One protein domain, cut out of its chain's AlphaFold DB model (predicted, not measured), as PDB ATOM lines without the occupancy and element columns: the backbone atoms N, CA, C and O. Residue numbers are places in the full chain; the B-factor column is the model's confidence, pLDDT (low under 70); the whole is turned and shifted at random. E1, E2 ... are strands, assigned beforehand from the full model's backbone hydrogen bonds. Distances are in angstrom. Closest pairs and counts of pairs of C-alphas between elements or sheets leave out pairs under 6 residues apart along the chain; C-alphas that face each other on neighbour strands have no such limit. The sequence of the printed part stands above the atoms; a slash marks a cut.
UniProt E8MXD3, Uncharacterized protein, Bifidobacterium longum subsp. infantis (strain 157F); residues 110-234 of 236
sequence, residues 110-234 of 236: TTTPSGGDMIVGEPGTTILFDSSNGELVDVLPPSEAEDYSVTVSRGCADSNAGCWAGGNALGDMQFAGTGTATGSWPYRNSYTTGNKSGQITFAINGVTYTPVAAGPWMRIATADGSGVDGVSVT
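AT A GLANCE: This is residues 110 to 234 of the 236 residues of an uncharacterized protein of Bifidobacterium longum subsp. infantis (strain 157F) (UniProt E8MXD3). Two strongly twisted sheets make a sandwich, only partly face to face: the sheet E6 E11 E8 E9 covers the E10 E7 E4 E5 part of the sheet E3 E2 E10 E7 E4 E5, while E3 and E2 reach past it. E1 sits apart from both sheets, and the long stretch of residues 141 to 161, with no named element, runs along the outside. The 125 printed residues hold eleven named strands, E1 to E11 in chain order, and no named helix; the class is all strand, with under half of the residues, 55, in named elements. In the orders just given, the six-strand sheet is mixed and the four-strand sheet all antiparallel. The whole is compact and rounded, with a radius of gyration of the C-alphas of 12.9 A and spans of 32 by 31 by 29 A.

HOW THE PARTS SIT: In the larger sheet, E2, residues 126 to 129, and E10, residues 219 to 222, are parallel, with N 127 and O 219 at 2.8 A. E3, residues 136 to 140, is an edge strand and forms a hairpin with E2, with N 128 and O 138 at 2.8 A. On the other side of E10 is antiparallel E7, residues 190 to 192, with N 191 and O 220 at 2.8 A. E4, residues 162 to 165, is antiparallel to E7, with N 165 and O 190 at 2.8 A, and forms a hairpin with edge strand E5, residues 173 to 175, with N 164 and O 173 at 2.8 A. In the other sheet, E6, residues 179 to 188, bends by 81 degrees at residue 184. E11, residues 228 to 234, is antiparallel to E6, with N 181 and O 233 at 2.8 A, and to E8, residues 198 to 204, with N 201 and O 232 at 2.7 A. E8 and E9, residues 207 to 209, form a hairpin, with N 204 and O 207 at 2.9 A. Across the sandwich, two sheets face to face, the strands stand at 26 degrees; the closest C-alphas of E7 and E8, those of Tyr 191 and Ile 200, are 6.7 A apart. E1, residues 117 to 121, pairs with no named strand, but its residues 118 to 119 pair with residues 213 to 214, parallel.

IN THESE COORDINATES: E1 begins at C-alpha 117 (101.338, 133.678, 126.530). E6 is 21.1 A long, E8 19.6 A and E11 17.0 A, ending at C-alpha 234 (110.336, 124.313, 123.311).

THE WHOLE: The farthest C-alphas, Gly 115 and Leu 170, are 35.0 A apart. The printed part has no cut; the link E3 to E4 is long, with 21 residues. Mean pLDDT of the printed part is 81.0; residues 143 to 155 and 167 to 171 are under 70.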
ATOM      1  N   THR A 110      96.120 131.263 127.075       87.56
ATOM      2  CA  THR A 110      96.558 130.578 128.295       87.56
ATOM      3  C   THR A 110      98.024 130.899 128.573       87.56
ATOM      4  O   THR A 110      98.678 131.596 127.798       87.56
ATOM      5  N   THR A 111      98.564 130.403 129.684       85.44
ATOM      6  CA  THR A 111      99.974 130.585 130.039       85.44
ATOM      7  C   THR A 111     100.774 129.307 129.817       85.44
ATOM      8  O   THR A 111     100.408 128.217 130.257       85.44
ATOM      9  N   THR A 112     101.913 129.443 129.140       84.00
ATOM     10  CA  THR A 112     102.949 128.405 129.082       84.00
ATOM     11  C   THR A 112     103.439 128.064 130.496       84.00
ATOM     12  O   THR A 112     103.375 128.909 131.394       84.00
ATOM     13  N   PRO A 113     104.038 126.878 130.715       79.94
ATOM     14  CA  PRO A 113     104.670 126.546 131.997       79.94
ATOM     15  C   PRO A 113     105.768 127.533 132.434       79.94
ATOM     16  O   PRO A 113     106.067 127.642 133.618       79.94
ATOM     17  N   SER A 114     106.363 128.257 131.483       78.94
ATOM     18  CA  SER A 114     107.337 129.331 131.708       78.94
ATOM     19  C   SER A 114     106.713 130.709 131.986       78.94
ATOM     20  O   SER A 114     107.452 131.663 132.211       78.94
ATOM     21  N   GLY A 115     105.382 130.833 131.976       79.56
ATOM     22  CA  GLY A 115     104.654 132.066 132.292       79.56
ATOM     23  C   GLY A 115     104.450 133.046 131.129       79.56
ATOM     24  O   GLY A 115     103.952 134.139 131.363       79.56
ATOM     25  N   GLY A 116     104.826 132.683 129.899       85.94
ATOM     26  CA  GLY A 116     104.510 133.454 128.686       85.94
ATOM     27  C   GLY A 116     103.161 133.069 128.075       85.94
ATOM     28  O   GLY A 116     102.640 132.001 128.392       85.94
ATOM     29  N   ASP A 117     102.634 133.901 127.179       90.38
ATOM     30  CA  ASP A 117     101.338 133.678 126.530       90.38
ATOM     31  C   ASP A 117     101.362 132.483 125.564       90.38
ATOM     32  O   ASP A 117     102.357 132.202 124.885       90.38
ATOM     33  N   MET A 118     100.233 131.782 125.495       92.44
ATOM     34  CA  MET A 118      99.989 130.662 124.600       92.44
ATOM     35  C   MET A 118      98.590 130.759 124.011       92.44
ATOM     36  O   MET A 118      97.610 130.880 124.743       92.44
ATOM     37  N   ILE A 119      98.495 130.636 122.694       91.75
ATOM     38  CA  ILE A 119      97.219 130.550 121.993       91.75
ATOM     39  C   ILE A 119      96.817 129.082 121.898       91.75
ATOM     40  O   ILE A 119      97.599 128.242 121.447       91.75
ATOM     41  N   VAL A 120      95.593 128.777 122.317       88.75
ATOM     42  CA  VAL A 120      94.996 127.442 122.269       88.75
ATOM     43  C   VAL A 120      93.708 127.526 121.465       88.75
ATOM     44  O   VAL A 120      92.732 128.115 121.912       88.75
ATOM     45  N   GLY A 121      93.713 126.953 120.267       85.56
ATOM     46  CA  GLY A 121      92.541 126.868 119.398       85.56
ATOM     47  C   GLY A 121      92.171 125.423 119.090       85.56
ATOM     48  O   GLY A 121      92.811 124.478 119.561       85.56
ATOM     49  N   GLU A 122      91.147 125.248 118.261       83.00
ATOM     50  CA  GLU A 122      90.811 123.936 117.710       83.00
ATOM     51  C   GLU A 122      91.995 123.351 116.912       83.00
ATOM     52  O   GLU A 122      92.764 124.109 116.303       83.00
ATOM     53  N   PRO A 123      92.163 122.013 116.874       81.94
ATOM     54  CA  PRO A 123      93.166 121.372 116.029       81.94
ATOM     55  C   PRO A 123      93.106 121.881 114.584       81.94
ATOM     56  O   PRO A 123      92.041 121.914 113.974       81.94
ATOM     57  N   GLY A 124      94.259 122.265 114.035       75.94
ATOM     58  CA  GLY A 124      94.360 122.902 112.718       75.94
ATOM     59  C   GLY A 124      94.402 124.434 112.748       75.94
ATOM     60  O   GLY A 124      94.704 125.037 111.720       75.94
ATOM     61  N   THR A 125      94.194 125.068 113.909       84.38
ATOM     62  CA  THR A 125      94.399 126.518 114.069       84.38
ATOM     63  C   THR A 125      95.826 126.908 113.679       84.38
ATOM     64  O   THR A 125      96.800 126.282 114.120       84.38
ATOM     65  N   THR A 126      95.948 127.963 112.870       84.81
ATOM     66  CA  THR A 126      97.237 128.473 112.390       84.81
ATOM     67  C   THR A 126      97.488 129.880 112.909       84.81
ATOM     68  O   THR A 126      96.707 130.791 112.670       84.81
ATOM     69  N   ILE A 127      98.611 130.056 113.593       88.06
ATOM     70  CA  ILE A 127      99.132 131.342 114.041       88.06
ATOM     71  C   ILE A 127     100.042 131.881 112.940       88.06
ATOM     72  O   ILE A 127     101.043 131.243 112.599       88.06
ATOM     73  N   LEU A 128      99.703 133.039 112.385       86.12
ATOM     74  CA  LEU A 128     100.488 133.717 111.364       86.12
ATOM     75  C   LEU A 128     101.356 134.800 111.989       86.12
ATOM     76  O   LEU A 128     100.876 135.629 112.760       86.12
ATOM     77  N   PHE A 129     102.633 134.811 111.623       86.88
ATOM     78  CA  PHE A 129     103.561 135.867 112.000       86.88
ATOM     79  C   PHE A 129     104.181 136.533 110.774       86.88
ATOM     80  O   PHE A 129     104.337 135.917 109.719       86.88
ATOM     81  N   ASP A 130     104.552 137.797 110.913       84.31
ATOM     82  CA  ASP A 130     105.214 138.563 109.868       84.31
ATOM     83  C   ASP A 130     106.691 138.143 109.797       84.31
ATOM     84  O   ASP A 130     107.431 138.148 110.782       84.31
ATOM     85  N   SER A 131     107.124 137.737 108.609       79.12
ATOM     86  CA  SER A 131     108.472 137.237 108.328       79.12
ATOM     87  C   SER A 131     109.560 138.317 108.301       79.12
ATOM     88  O   SER A 131     110.736 137.991 108.159       79.12
ATOM     89  N   SER A 132     109.196 139.593 108.415       82.50
ATOM     90  CA  SER A 132     110.094 140.749 108.440       82.50
ATOM     91  C   SER A 132     110.369 141.235 109.860       82.50
ATOM     92  O   SER A 132     111.457 141.752 110.122       82.50
ATOM     93  N   ASN A 133     109.404 141.093 110.775       81.75
ATOM     94  CA  ASN A 133     109.509 141.632 112.136       81.75
ATOM     95  C   ASN A 133     109.097 140.657 113.263       81.75
ATOM     96  O   ASN A 133     109.230 141.016 114.433       81.75
ATOM     97  N   GLY A 134     108.626 139.448 112.939       76.69
ATOM     98  CA  GLY A 134     108.216 138.420 113.899       76.69
ATOM     99  C   GLY A 134     106.924 138.717 114.670       76.69
ATOM    100  O   GLY A 134     106.636 138.017 115.641       76.69
ATOM    101  N   GLU A 135     106.166 139.746 114.285       85.94
ATOM    102  CA  GLU A 135     104.915 140.144 114.934       85.94
ATOM    103  C   GLU A 135     103.778 139.174 114.592       85.94
ATOM    104  O   GLU A 135     103.719 138.642 113.484       85.94
ATOM    105  N   LEU A 136     102.866 138.942 115.541       84.50
ATOM    106  CA  LEU A 136     101.629 138.207 115.282       84.50
ATOM    107  C   LEU A 136     100.777 139.003 114.284       84.50
ATOM    108  O   LEU A 136     100.377 140.125 114.577       84.50
ATOM    109  N   VAL A 137     100.488 138.408 113.133       84.75
ATOM    110  CA  VAL A 137      99.649 139.015 112.093       84.75
ATOM    111  C   VAL A 137      98.202 138.612 112.293       84.75
ATOM    112  O   VAL A 137      97.324 139.469 112.310       84.75
ATOM    113  N   ASP A 138      97.965 137.310 112.436       83.88
ATOM    114  CA  ASP A 138      96.617 136.767 112.517       83.88
ATOM    115  C   ASP A 138      96.607 135.387 113.177       83.88
ATOM    116  O   ASP A 138      97.629 134.695 113.250       83.88
ATOM    117  N   VAL A 139      95.434 134.965 113.627       82.31
ATOM    118  CA  VAL A 139      95.156 133.585 114.006       82.31
ATOM    119  C   VAL A 139      94.007 133.148 113.120       82.31
ATOM    120  O   VAL A 139      92.944 133.757 113.148       82.31
ATOM    121  N   LEU A 140      94.203 132.078 112.354       82.19
ATOM    122  CA  LEU A 140      93.192 131.564 111.439       82.19
ATOM    123  C   LEU A 140      92.519 130.313 112.012       82.19
ATOM    124  O   LEU A 140      93.230 129.378 112.417       82.19
ATOM    125  N   PRO A 141      91.174 130.252 112.020       76.25
ATOM    126  CA  PRO A 141      90.456 129.041 112.378       76.25
ATOM    127  C   PRO A 141      90.689 127.960 111.316       76.25
ATOM    128  O   PRO A 141      90.985 128.270 110.155       76.25
ATOM    129  N   PRO A 142      90.507 126.674 111.659       70.38
ATOM    130  CA  PRO A 142      90.700 125.577 110.711       70.38
ATOM    131  C   PRO A 142      89.804 125.677 109.461       70.38
ATOM    132  O   PRO A 142      90.139 125.097 108.436       70.38
ATOM    133  N   SER A 143      88.683 126.407 109.518       65.25
ATOM    134  CA  SER A 143      87.788 126.635 108.375       65.25
ATOM    135  C   SER A 143      88.314 127.632 107.339       65.25
ATOM    136  O   SER A 143      87.842 127.616 106.205       65.25
ATOM    137  N   GLU A 144      89.241 128.512 107.727       61.00
ATOM    138  CA  GLU A 144      89.805 129.576 106.876       61.00
ATOM    139  C   GLU A 144      91.289 129.372 106.575       61.00
ATOM    140  O   GLU A 144      91.828 129.975 105.646       61.00
ATOM    141  N   ALA A 145      91.952 128.487 107.319       59.78
ATOM    142  CA  ALA A 145      93.233 127.952 106.909       59.78
ATOM    143  C   ALA A 145      93.027 127.217 105.575       59.78
ATOM    144  O   ALA A 145      92.434 126.139 105.543       59.78
ATOM    145  N   GLU A 146      93.483 127.812 104.465       52.66
ATOM    146  CA  GLU A 146      93.529 127.107 103.185       52.66
ATOM    147  C   GLU A 146      94.156 125.728 103.399       52.66
ATOM    148  O   GLU A 146      95.106 125.583 104.175       52.66
ATOM    149  N   ASP A 147      93.577 124.723 102.742       47.19
ATOM    150  CA  ASP A 147      93.822 123.301 102.960       47.19
ATOM    151  C   ASP A 147      95.244 122.910 102.512       47.19
ATOM    152  O   ASP A 147      95.479 122.225 101.516       47.19
ATOM    153  N   TYR A 148      96.241 123.352 103.275       47.66
ATOM    154  CA  TYR A 148      97.594 122.827 103.275       47.66
ATOM    155  C   TYR A 148      97.569 121.543 104.101       47.66
ATOM    156  O   TYR A 148      98.117 121.479 105.203       47.66
ATOM    157  N   SER A 149      96.859 120.540 103.573       38.41
ATOM    158  CA  SER A 149      96.722 119.223 104.185       38.41
ATOM    159  C   SER A 149      98.090 118.698 104.634       38.41
ATOM    160  O   SER A 149      99.063 118.637 103.873       38.41
ATOM    161  N   VAL A 150      98.175 118.344 105.915       44.50
ATOM    162  CA  VAL A 150      99.383 117.805 106.536       44.50
ATOM    163  C   VAL A 150      99.583 116.384 106.019       44.50
ATOM    164  O   VAL A 150      99.031 115.429 106.561       44.50
ATOM    165  N   THR A 151     100.388 116.238 104.967       38.75
ATOM    166  CA  THR A 151     100.907 114.937 104.531       38.75
ATOM    167  C   THR A 151     102.408 114.860 104.788       38.75
ATOM    168  O   THR A 151     103.250 115.340 104.037       38.75
ATOM    169  N   VAL A 152     102.676 114.224 105.920       42.44
ATOM    170  CA  VAL A 152     103.902 113.631 106.452       42.44
ATOM    171  C   VAL A 152     104.792 112.976 105.377       42.44
ATOM    172  O   VAL A 152     104.363 112.027 104.723       42.44
ATOM    173  N   SER A 153     106.061 113.388 105.252       39.41
ATOM    174  CA  SER A 153     107.156 112.555 104.712       39.41
ATOM    175  C   SER A 153     108.517 113.241 104.905       39.41
ATOM    176  O   SER A 153     108.614 114.449 104.744       39.41
ATOM    177  N   ARG A 154     109.527 112.442 105.300       50.31
ATOM    178  CA  ARG A 154     110.860 112.758 105.889       50.31
ATOM    179  C   ARG A 154     111.228 114.259 105.942       50.31
ATOM    180  O   ARG A 154     111.447 114.874 104.918       50.31
ATOM    181  N   GLY A 155     111.403 114.894 107.102       56.12
ATOM    182  CA  GLY A 155     111.783 114.380 108.424       56.12
ATOM    183  C   GLY A 155     110.741 114.472 109.541       56.12
ATOM    184  O   GLY A 155     111.122 114.260 110.681       56.12
ATOM    185  N   CYS A 156     109.464 114.725 109.247       77.00
ATOM    186  CA  CYS A 156     108.388 114.772 110.247       77.00
ATOM    187  C   CYS A 156     107.394 113.631 110.066       77.00
ATOM    188  O   CYS A 156     106.315 113.829 109.521       77.00
ATOM    189  N   ALA A 157     107.809 112.426 110.456       71.31
ATOM    190  CA  ALA A 157     107.067 111.179 110.282       71.31
ATOM    191  C   ALA A 157     106.060 110.884 111.409       71.31
ATOM    192  O   ALA A 157     105.114 110.128 111.203       71.31
ATOM    193  N   ASP A 158     106.276 111.447 112.597       77.19
ATOM    194  CA  ASP A 158     105.423 111.236 113.768       77.19
ATOM    195  C   ASP A 158     104.492 112.431 113.967       77.19
ATOM    196  O   ASP A 158     104.947 113.535 114.267       77.19
ATOM    197  N   SER A 159     103.185 112.201 113.865       75.12
ATOM    198  CA  SER A 159     102.177 113.229 114.132       75.12
ATOM    199  C   SER A 159     102.189 113.699 115.592       75.12
ATOM    200  O   SER A 159     101.730 114.794 115.890       75.12
ATOM    201  N   ASN A 160     102.737 112.909 116.521       82.81
ATOM    202  CA  ASN A 160     102.894 113.313 117.918       82.81
ATOM    203  C   ASN A 160     104.099 114.234 118.133       82.81
ATOM    204  O   ASN A 160     104.268 114.817 119.204       82.81
ATOM    205  N   ALA A 161     104.975 114.378 117.149       85.25
ATOM    206  CA  ALA A 161     106.132 115.234 117.274       85.25
ATOM    207  C   ALA A 161     105.864 116.628 116.707       85.25
ATOM    208  O   ALA A 161     105.057 116.805 115.799       85.25
ATOM    209  N   GLY A 162     106.556 117.625 117.257       87.94
ATOM    210  CA  GLY A 162     106.562 118.949 116.661       87.94
ATOM    211  C   GLY A 162     107.418 118.913 115.401       87.94
ATOM    212  O   GLY A 162     108.431 118.211 115.380       87.94
ATOM    213  N   CYS A 163     107.034 119.646 114.367       89.19
ATOM    214  CA  CYS A 163     107.697 119.593 113.072       89.19
ATOM    215  C   CYS A 163     108.031 120.987 112.560       89.19
ATOM    216  O   CYS A 163     107.132 121.798 112.390       89.19
ATOM    217  N   TRP A 164     109.301 121.242 112.262       88.81
ATOM    218  CA  TRP A 164     109.755 122.417 111.521       88.81
ATOM    219  C   TRP A 164     109.851 122.075 110.032       88.81
ATOM    220  O   TRP A 164     110.720 121.288 109.645       88.81
ATOM    221  N   ALA A 165     108.949 122.633 109.220       84.25
ATOM    222  CA  ALA A 165     108.726 122.252 107.825       84.25
ATOM    223  C   ALA A 165     108.448 123.433 106.882       84.25
ATOM    224  O   ALA A 165     108.036 124.519 107.287       84.25
ATOM    225  N   GLY A 166     108.720 123.212 105.593       70.88
ATOM    226  CA  GLY A 166     108.895 124.286 104.603       70.88
ATOM    227  C   GLY A 166     108.652 123.842 103.170       70.88
ATOM    228  O   GLY A 166     109.280 124.354 102.248       70.88
ATOM    229  N   GLY A 167     107.800 122.831 102.987       57.81
ATOM    230  CA  GLY A 167     107.352 122.368 101.671       57.81
ATOM    231  C   GLY A 167     108.360 121.536 100.868       57.81
ATOM    232  O   GLY A 167     107.997 121.039  99.809       57.81
ATOM    233  N   ASN A 168     109.591 121.331 101.357       55.62
ATOM    234  CA  ASN A 168     110.606 120.495 100.707       55.62
ATOM    235  C   ASN A 168     111.144 119.417 101.668       55.62
ATOM    236  O   ASN A 168     111.884 119.715 102.609       55.62
ATOM    237  N   ALA A 169     110.839 118.153 101.356       52.94
ATOM    238  CA  ALA A 169     111.063 116.944 102.169       52.94
ATOM    239  C   ALA A 169     112.539 116.524 102.391       52.94
ATOM    240  O   ALA A 169     112.834 115.356 102.627       52.94
ATOM    241  N   LEU A 170     113.515 117.426 102.254       55.59
ATOM    242  CA  LEU A 170     114.946 117.098 102.396       55.59
ATOM    243  C   LEU A 170     115.638 117.796 103.577       55.59
ATOM    244  O   LEU A 170     116.858 117.742 103.687       55.59
ATOM    245  N   GLY A 171     114.892 118.412 104.496       65.31
ATOM    246  CA  GLY A 171     115.499 119.001 105.702       65.31
ATOM    247  C   GLY A 171     114.517 119.451 106.779       65.31
ATOM    248  O   GLY A 171     114.830 120.362 107.540       65.31
ATOM    249  N   ASP A 172     113.320 118.865 106.801       80.38
ATOM    250  CA  ASP A 172     112.363 119.109 107.879       80.38
ATOM    251  C   ASP A 172     112.847 118.426 109.157       80.38
ATOM    252  O   ASP A 172     113.445 117.345 109.109       80.38
ATOM    253  N   MET A 173     112.594 119.056 110.300       83.94
ATOM    254  CA  MET A 173     113.092 118.580 111.588       83.94
ATOM    255  C   MET A 173     111.964 118.288 112.541       83.94
ATOM    256  O   MET A 173     111.055 119.090 112.740       83.94
ATOM    257  N   GLN A 174     112.075 117.124 113.161       86.25
ATOM    258  CA  GLN A 174     111.101 116.625 114.097       86.25
ATOM    259  C   GLN A 174     111.648 116.682 115.518       86.25
ATOM    260  O   GLN A 174     112.759 116.236 115.804       86.25
ATOM    261  N   PHE A 175     110.820 117.184 116.422       88.25
ATOM    262  CA  PHE A 175     111.124 117.372 117.831       88.25
ATOM    263  C   PHE A 175     110.164 116.511 118.634       88.25
ATOM    264  O   PHE A 175     108.987 116.837 118.713       88.25
ATOM    265  N   ALA A 176     110.633 115.407 119.214       87.44
ATOM    266  CA  ALA A 176     109.841 114.536 120.086       87.44
ATOM    267  C   ALA A 176     110.100 114.845 121.573       87.44
ATOM    268  O   ALA A 176     111.133 115.411 121.920       87.44
ATOM    269  N   GLY A 177     109.177 114.449 122.453       85.75
ATOM    270  CA  GLY A 177     109.303 114.658 123.900       85.75
ATOM    271  C   GLY A 177     108.947 116.074 124.368       85.75
ATOM    272  O   GLY A 177     108.209 116.795 123.697       85.75
ATOM    273  N   THR A 178     109.435 116.433 125.555       88.62
ATOM    274  CA  THR A 178     109.276 117.753 126.189       88.62
ATOM    275  C   THR A 178     110.635 118.385 126.465       88.62
ATOM    276  O   THR A 178     111.647 117.690 126.558       88.62
ATOM    277  N   GLY A 179     110.651 119.706 126.626       90.31
ATOM    278  CA  GLY A 179     111.857 120.491 126.866       90.31
ATOM    279  C   GLY A 179     112.265 121.328 125.659       90.31
ATOM    280  O   GLY A 179     111.532 121.428 124.673       90.31
ATOM    281  N   THR A 180     113.433 121.956 125.770       92.62
ATOM    282  CA  THR A 180     113.958 122.882 124.765       92.62
ATOM    283  C   THR A 180     115.088 122.235 123.975       92.62
ATOM    284  O   THR A 180     116.103 121.828 124.538       92.62
ATOM    285  N   ALA A 181     114.929 122.185 122.657       90.19
ATOM    286  CA  ALA A 181     115.996 121.910 121.712       90.19
ATOM    287  C   ALA A 181     116.518 123.238 121.153       90.19
ATOM    288  O   ALA A 181     115.735 124.136 120.857       90.19
ATOM    289  N   THR A 182     117.832 123.361 120.991       91.62
ATOM    290  CA  THR A 182     118.473 124.493 120.304       91.62
ATOM    291  C   THR A 182     119.306 123.960 119.151       91.62
ATOM    292  O   THR A 182     119.851 122.855 119.228       91.62
ATOM    293  N   GLY A 183     119.382 124.711 118.061       87.06
ATOM    294  CA  GLY A 183     120.132 124.304 116.883       87.06
ATOM    295  C   GLY A 183     120.112 125.371 115.804       87.06
ATOM    296  O   GLY A 183     119.454 126.394 115.938       87.06
ATOM    297  N   SER A 184     120.864 125.130 114.735       85.25
ATOM    298  CA  SER A 184     120.758 125.915 113.511       85.25
ATOM    299  C   SER A 184     120.057 125.053 112.479       85.25
ATOM    300  O   SER A 184     120.552 123.992 112.088       85.25
ATOM    301  N   TRP A 185     118.855 125.477 112.126       85.62
ATOM    302  CA  TRP A 185     117.906 124.693 111.360       85.62
ATOM    303  C   TRP A 185     117.577 125.432 110.073       85.62
ATOM    304  O   TRP A 185     117.131 126.577 110.149       85.62
ATOM    305  N   PRO A 186     117.801 124.814 108.903       79.62
ATOM    306  CA  PRO A 186     117.677 125.502 107.626       79.62
ATOM    307  C   PRO A 186     116.294 126.119 107.419       79.62
ATOM    308  O   PRO A 186     115.297 125.551 107.848       79.62
ATOM    309  N   TYR A 187     116.267 127.230 106.692       83.38
ATOM    310  CA  TYR A 187     115.119 127.959 106.151       83.38
ATOM    311  C   TYR A 187     113.829 127.131 105.972       83.38
ATOM    312  O   TYR A 187     113.742 126.292 105.068       83.38
ATOM    313  N   ARG A 188     112.821 127.357 106.825       85.44
ATOM    314  CA  ARG A 188     111.458 126.786 106.751       85.44
ATOM    315  C   ARG A 188     110.420 127.835 107.121       85.44
ATOM    316  O   ARG A 188     110.751 128.824 107.754       85.44
ATOM    317  N   ASN A 189     109.167 127.615 106.747       84.44
ATOM    318  CA  ASN A 189     108.110 128.614 106.896       84.44
ATOM    319  C   ASN A 189     107.021 128.220 107.904       84.44
ATOM    320  O   ASN A 189     106.072 128.974 108.107       84.44
ATOM    321  N   SER A 190     107.119 127.040 108.526       87.38
ATOM    322  CA  SER A 190     106.104 126.576 109.467       87.38
ATOM    323  C   SER A 190     106.623 125.620 110.536       87.38
ATOM    324  O   SER A 190     107.498 124.789 110.300       87.38
ATOM    325  N   TYR A 191     106.024 125.719 111.718       89.50
ATOM    326  CA  TYR A 191     106.165 124.797 112.831       89.50
ATOM    327  C   TYR A 191     104.800 124.207 113.189       89.50
ATOM    328  O   TYR A 191     103.865 124.961 113.441       89.50
ATOM    329  N   THR A 192     104.667 122.886 113.267       90.12
ATOM    330  CA  THR A 192     103.492 122.241 113.875       90.12
ATOM    331  C   THR A 192     103.841 121.706 115.253       90.12
ATOM    332  O   THR A 192     104.965 121.265 115.494       90.12
ATOM    333  N   THR A 193     102.889 121.748 116.180       89.31
ATOM    334  CA  THR A 193     103.142 121.408 117.588       89.31
ATOM    335  C   THR A 193     102.974 119.915 117.895       89.31
ATOM    336  O   THR A 193     103.589 119.398 118.836       89.31
ATOM    337  N   GLY A 194     102.210 119.186 117.072       88.12
ATOM    338  CA  GLY A 194     101.877 117.773 117.281       88.12
ATOM    339  C   GLY A 194     100.984 117.576 118.509       88.12
ATOM    340  O   GLY A 194     100.198 118.445 118.857       88.12
ATOM    341  N   ASN A 195     101.120 116.467 119.235       87.69
ATOM    342  CA  ASN A 195     100.263 116.171 120.397       87.69
ATOM    343  C   ASN A 195     100.536 117.009 121.664       87.69
ATOM    344  O   ASN A 195      99.961 116.736 122.717       87.69
ATOM    345  N   LYS A 196     101.441 117.982 121.583       89.50
ATOM    346  CA  LYS A 196     101.898 118.816 122.696       89.50
ATOM    347  C   LYS A 196     101.817 120.270 122.312       89.50
ATOM    348  O   LYS A 196     101.837 120.585 121.131       89.50
ATOM    349  N   SER A 197     101.787 121.136 123.310       92.00
ATOM    350  CA  SER A 197     102.020 122.555 123.071       92.00
ATOM    351  C   SER A 197     103.483 122.794 122.704       92.00
ATOM    352  O   SER A 197     104.375 122.024 123.086       92.00
ATOM    353  N   GLY A 198     103.746 123.850 121.944       93.00
ATOM    354  CA  GLY A 198     105.105 124.171 121.555       93.00
ATOM    355  C   GLY A 198     105.292 125.590 121.059       93.00
ATOM    356  O   GLY A 198     104.351 126.288 120.692       93.00
ATOM    357  N   GLN A 199     106.550 126.004 121.049       93.75
ATOM    358  CA  GLN A 199     106.983 127.327 120.632       93.75
ATOM    359  C   GLN A 199     108.274 127.196 119.828       93.75
ATOM    360  O   GLN A 199     109.206 126.512 120.259       93.75
ATOM    361  N   ILE A 200     108.327 127.852 118.671       92.31
ATOM    362  CA  ILE A 200     109.497 127.907 117.790       92.31
ATOM    363  C   ILE A 200     110.144 129.281 117.913       92.31
ATOM    364  O   ILE A 200     109.483 130.274 117.688       92.31
ATOM    365  N   THR A 201     111.430 129.365 118.214       93.00
ATOM    366  CA  THR A 201     112.225 130.576 117.979       93.00
ATOM    367  C   THR A 201     112.911 130.439 116.633       93.00
ATOM    368  O   THR A 201     113.538 129.411 116.361       93.00
ATOM    369  N   PHE A 202     112.828 131.475 115.812       90.44
ATOM    370  CA  PHE A 202     113.453 131.534 114.495       90.44
ATOM    371  C   PHE A 202     114.280 132.812 114.343       90.44
ATOM    372  O   PHE A 202     114.215 133.711 115.176       90.44
ATOM    373  N   ALA A 203     115.087 132.888 113.291       90.31
ATOM    374  CA  ALA A 203     115.902 134.030 112.939       90.31
ATOM    375  C   ALA A 203     115.513 134.572 111.560       90.31
ATOM    376  O   ALA A 203     115.414 133.823 110.587       90.31
ATOM    377  N   ILE A 204     115.351 135.893 111.486       85.81
ATOM    378  CA  ILE A 204     115.157 136.663 110.256       85.81
ATOM    379  C   ILE A 204     116.351 137.604 110.134       85.81
ATOM    380  O   ILE A 204     116.606 138.399 111.036       85.81
ATOM    381  N   ASN A 205     117.101 137.522 109.032       85.19
ATOM    382  CA  ASN A 205     118.259 138.393 108.779       85.19
ATOM    383  C   ASN A 205     119.262 138.459 109.958       85.19
ATOM    384  O   ASN A 205     119.873 139.495 110.212       85.19
ATOM    385  N   GLY A 206     119.419 137.355 110.701       83.12
ATOM    386  CA  GLY A 206     120.306 137.257 111.869       83.12
ATOM    387  C   GLY A 206     119.721 137.759 113.197       83.12
ATOM    388  O   GLY A 206     120.395 137.653 114.220       83.12
ATOM    389  N   VAL A 207     118.484 138.264 113.216       88.00
ATOM    390  CA  VAL A 207     117.761 138.663 114.434       88.00
ATOM    391  C   VAL A 207     116.800 137.554 114.841       88.00
ATOM    392  O   VAL A 207     116.071 137.034 114.002       88.00
ATOM    393  N   THR A 208     116.802 137.180 116.120       91.00
ATOM    394  CA  THR A 208     115.965 136.098 116.650       91.00
ATOM    395  C   THR A 208     114.614 136.602 117.141       91.00
ATOM    396  O   THR A 208     114.558 137.575 117.893       91.00
ATOM    397  N   TYR A 209     113.557 135.872 116.805       89.88
ATOM    398  CA  TYR A 209     112.180 136.144 117.188       89.88
ATOM    399  C   TYR A 209     111.550 134.896 117.793       89.88
ATOM    400  O   TYR A 209     111.732 133.781 117.298       89.88
ATOM    401  N   THR A 210     110.791 135.103 118.863       89.94
ATOM    402  CA  THR A 210     110.050 134.053 119.557       89.94
ATOM    403  C   THR A 210     108.569 134.450 119.542       89.94
ATOM    404  O   THR A 210     108.163 135.277 120.358       89.94
ATOM    405  N   PRO A 211     107.768 133.915 118.606       83.94
ATOM    406  CA  PRO A 211     106.337 134.142 118.549       83.94
ATOM    407  C   PRO A 211     105.662 133.526 119.778       83.94
ATOM    408  O   PRO A 211     106.248 132.725 120.515       83.94
ATOM    409  N   VAL A 212     104.394 133.877 119.970       90.00
ATOM    410  CA  VAL A 212     103.530 133.265 120.982       90.00
ATOM    411  C   VAL A 212     103.517 131.737 120.849       90.00
ATOM    412  O   VAL A 212     103.624 131.185 119.750       90.00
ATOM    413  N   ALA A 213     103.427 131.039 121.980       92.88
ATOM    414  CA  ALA A 213     103.323 129.589 121.966       92.88
ATOM    415  C   ALA A 213     101.989 129.140 121.354       92.88
ATOM    416  O   ALA A 213     100.972 129.826 121.467       92.88
ATOM    417  N   ALA A 214     101.993 127.954 120.759       92.19
ATOM    418  CA  ALA A 214     100.808 127.314 120.217       92.19
ATOM    419  C   ALA A 214     100.444 126.073 121.040       92.19
ATOM    420  O   ALA A 214     101.313 125.310 121.478       92.19
ATOM    421  N   GLY A 215      99.146 125.860 121.229       90.75
ATOM    422  CA  GLY A 215      98.589 124.657 121.832       90.75
ATOM    423  C   GLY A 215      98.816 123.388 120.992       90.75
ATOM    424  O   GLY A 215      99.416 123.428 119.913       90.75
ATOM    425  N   PRO A 216      98.373 122.223 121.488       89.88
ATOM    426  CA  PRO A 216      98.468 120.963 120.758       89.88
ATOM    427  C   PRO A 216      97.722 120.996 119.423       89.88
ATOM    428  O   PRO A 216      96.639 121.559 119.321       89.88
ATOM    429  N   TRP A 217      98.281 120.319 118.423       87.12
ATOM    430  CA  TRP A 217      97.726 120.136 117.079       87.12
ATOM    431  C   TRP A 217      97.512 121.439 116.308       87.12
ATOM    432  O   TRP A 217      96.679 121.509 115.405       87.12
ATOM    433  N   MET A 218      98.291 122.458 116.650       87.75
ATOM    434  CA  MET A 218      98.272 123.768 116.016       87.75
ATOM    435  C   MET A 218      99.522 123.977 115.166       87.75
ATOM    436  O   MET A 218     100.485 123.198 115.200       87.75
ATOM    437  N   ARG A 219      99.503 125.062 114.398       87.50
ATOM    438  CA  ARG A 219     100.584 125.467 113.508       87.50
ATOM    439  C   ARG A 219     100.972 126.918 113.764       87.50
ATOM    440  O   ARG A 219     100.124 127.753 114.041       87.50
ATOM    441  N   ILE A 220     102.256 127.214 113.622       89.75
ATOM    442  CA  ILE A 220     102.828 128.559 113.571       89.75
ATOM    443  C   ILE A 220     103.468 128.702 112.188       89.75
ATOM    444  O   ILE A 220     104.214 127.813 111.783       89.75
ATOM    445  N   ALA A 221     103.177 129.760 111.438       88.12
ATOM    446  CA  ALA A 221     103.707 129.947 110.090       88.12
ATOM    447  C   ALA A 221     103.931 131.421 109.742       88.12
ATOM    448  O   ALA A 221     103.276 132.303 110.284       88.12
ATOM    449  N   THR A 222     104.836 131.683 108.806       85.62
ATOM    450  CA  THR A 222     104.995 133.016 108.213       85.62
ATOM    451  C   THR A 222     103.774 133.375 107.364       85.62
ATOM    452  O   THR A 222     103.361 132.569 106.524       85.62
ATOM    453  N   ALA A 223     103.250 134.589 107.511       83.00
ATOM    454  CA  ALA A 223     102.074 135.074 106.786       83.00
ATOM    455  C   ALA A 223     102.273 135.130 105.260       83.00
ATOM    456  O   ALA A 223     101.354 134.843 104.500       83.00
ATOM    457  N   ASP A 224     103.481 135.457 104.801       81.31
ATOM    458  CA  ASP A 224     103.841 135.567 103.380       81.31
ATOM    459  C   ASP A 224     104.364 134.249 102.772       81.31
ATOM    460  O   ASP A 224     104.749 134.202 101.603       81.31
ATOM    461  N   GLY A 225     104.415 133.179 103.571       77.12
ATOM    462  CA  GLY A 225     104.957 131.878 103.176       77.12
ATOM    463  C   GLY A 225     106.479 131.830 103.005       77.12
ATOM    464  O   GLY A 225     106.996 130.784 102.596       77.12
ATOM    465  N   SER A 226     107.199 132.913 103.311       81.62
ATOM    466  CA  SER A 226     108.662 132.937 103.276       81.62
ATOM    467  C   SER A 226     109.249 132.006 104.336       81.62
ATOM    468  O   SER A 226     108.653 131.729 105.365       81.62
ATOM    469  N   GLY A 227     110.429 131.453 104.096       84.25
ATOM    470  CA  GLY A 227     111.115 130.726 105.158       84.25
ATOM    471  C   GLY A 227     111.868 131.657 106.105       84.25
ATOM    472  O   GLY A 227     112.147 132.820 105.819       84.25
ATOM    473  N   VAL A 228     112.240 131.094 107.240       87.00
ATOM    474  CA  VAL A 228     113.094 131.675 108.268       87.00
ATOM    475  C   VAL A 228     113.970 130.557 108.832       87.00
ATOM    476  O   VAL A 228     113.631 129.375 108.715       87.00
ATOM    477  N   ASP A 229     115.118 130.890 109.413       89.88
ATOM    478  CA  ASP A 229     115.992 129.871 110.002       89.88
ATOM    479  C   ASP A 229     115.518 129.532 111.416       89.88
ATOM    480  O   ASP A 229     115.251 130.417 112.218       89.88
ATOM    481  N   GLY A 230     115.413 128.253 111.756       89.19
ATOM    482  CA  GLY A 230     115.021 127.845 113.102       89.19
ATOM    483  C   GLY A 230     116.200 127.914 114.085       89.19
ATOM    484  O   GLY A 230     117.336 127.596 113.726       89.19
ATOM    485  N   VAL A 231     115.922 128.313 115.330       92.69
ATOM    486  CA  VAL A 231     116.932 128.544 116.386       92.69
ATOM    487  C   VAL A 231     116.683 127.681 117.622       92.69
ATOM    488  O   VAL A 231     117.606 127.076 118.176       92.69
ATOM    489  N   SER A 232     115.441 127.632 118.105       93.00
ATOM    490  CA  SER A 232     115.077 126.788 119.246       93.00
ATOM    491  C   SER A 232     113.623 126.334 119.181       93.00
ATOM    492  O   SER A 232     112.781 127.025 118.626       93.00
ATOM    493  N   VAL A 233     113.315 125.163 119.726       92.81
ATOM    494  CA  VAL A 233     111.948 124.658 119.883       92.81
ATOM    495  C   VAL A 233     111.784 124.265 121.331       92.81
ATOM    496  O   VAL A 233     112.572 123.469 121.837       92.81
ATOM    497  N   THR A 234     110.747 124.773 121.983       93.88
ATOM    498  CA  THR A 234     110.336 124.313 123.311       93.88
ATOM    499  C   THR A 234     109.004 123.590 123.203       93.88
ATOM    500  O   THR A 234     108.093 124.091 122.551       93.88
TER     501      THR A 234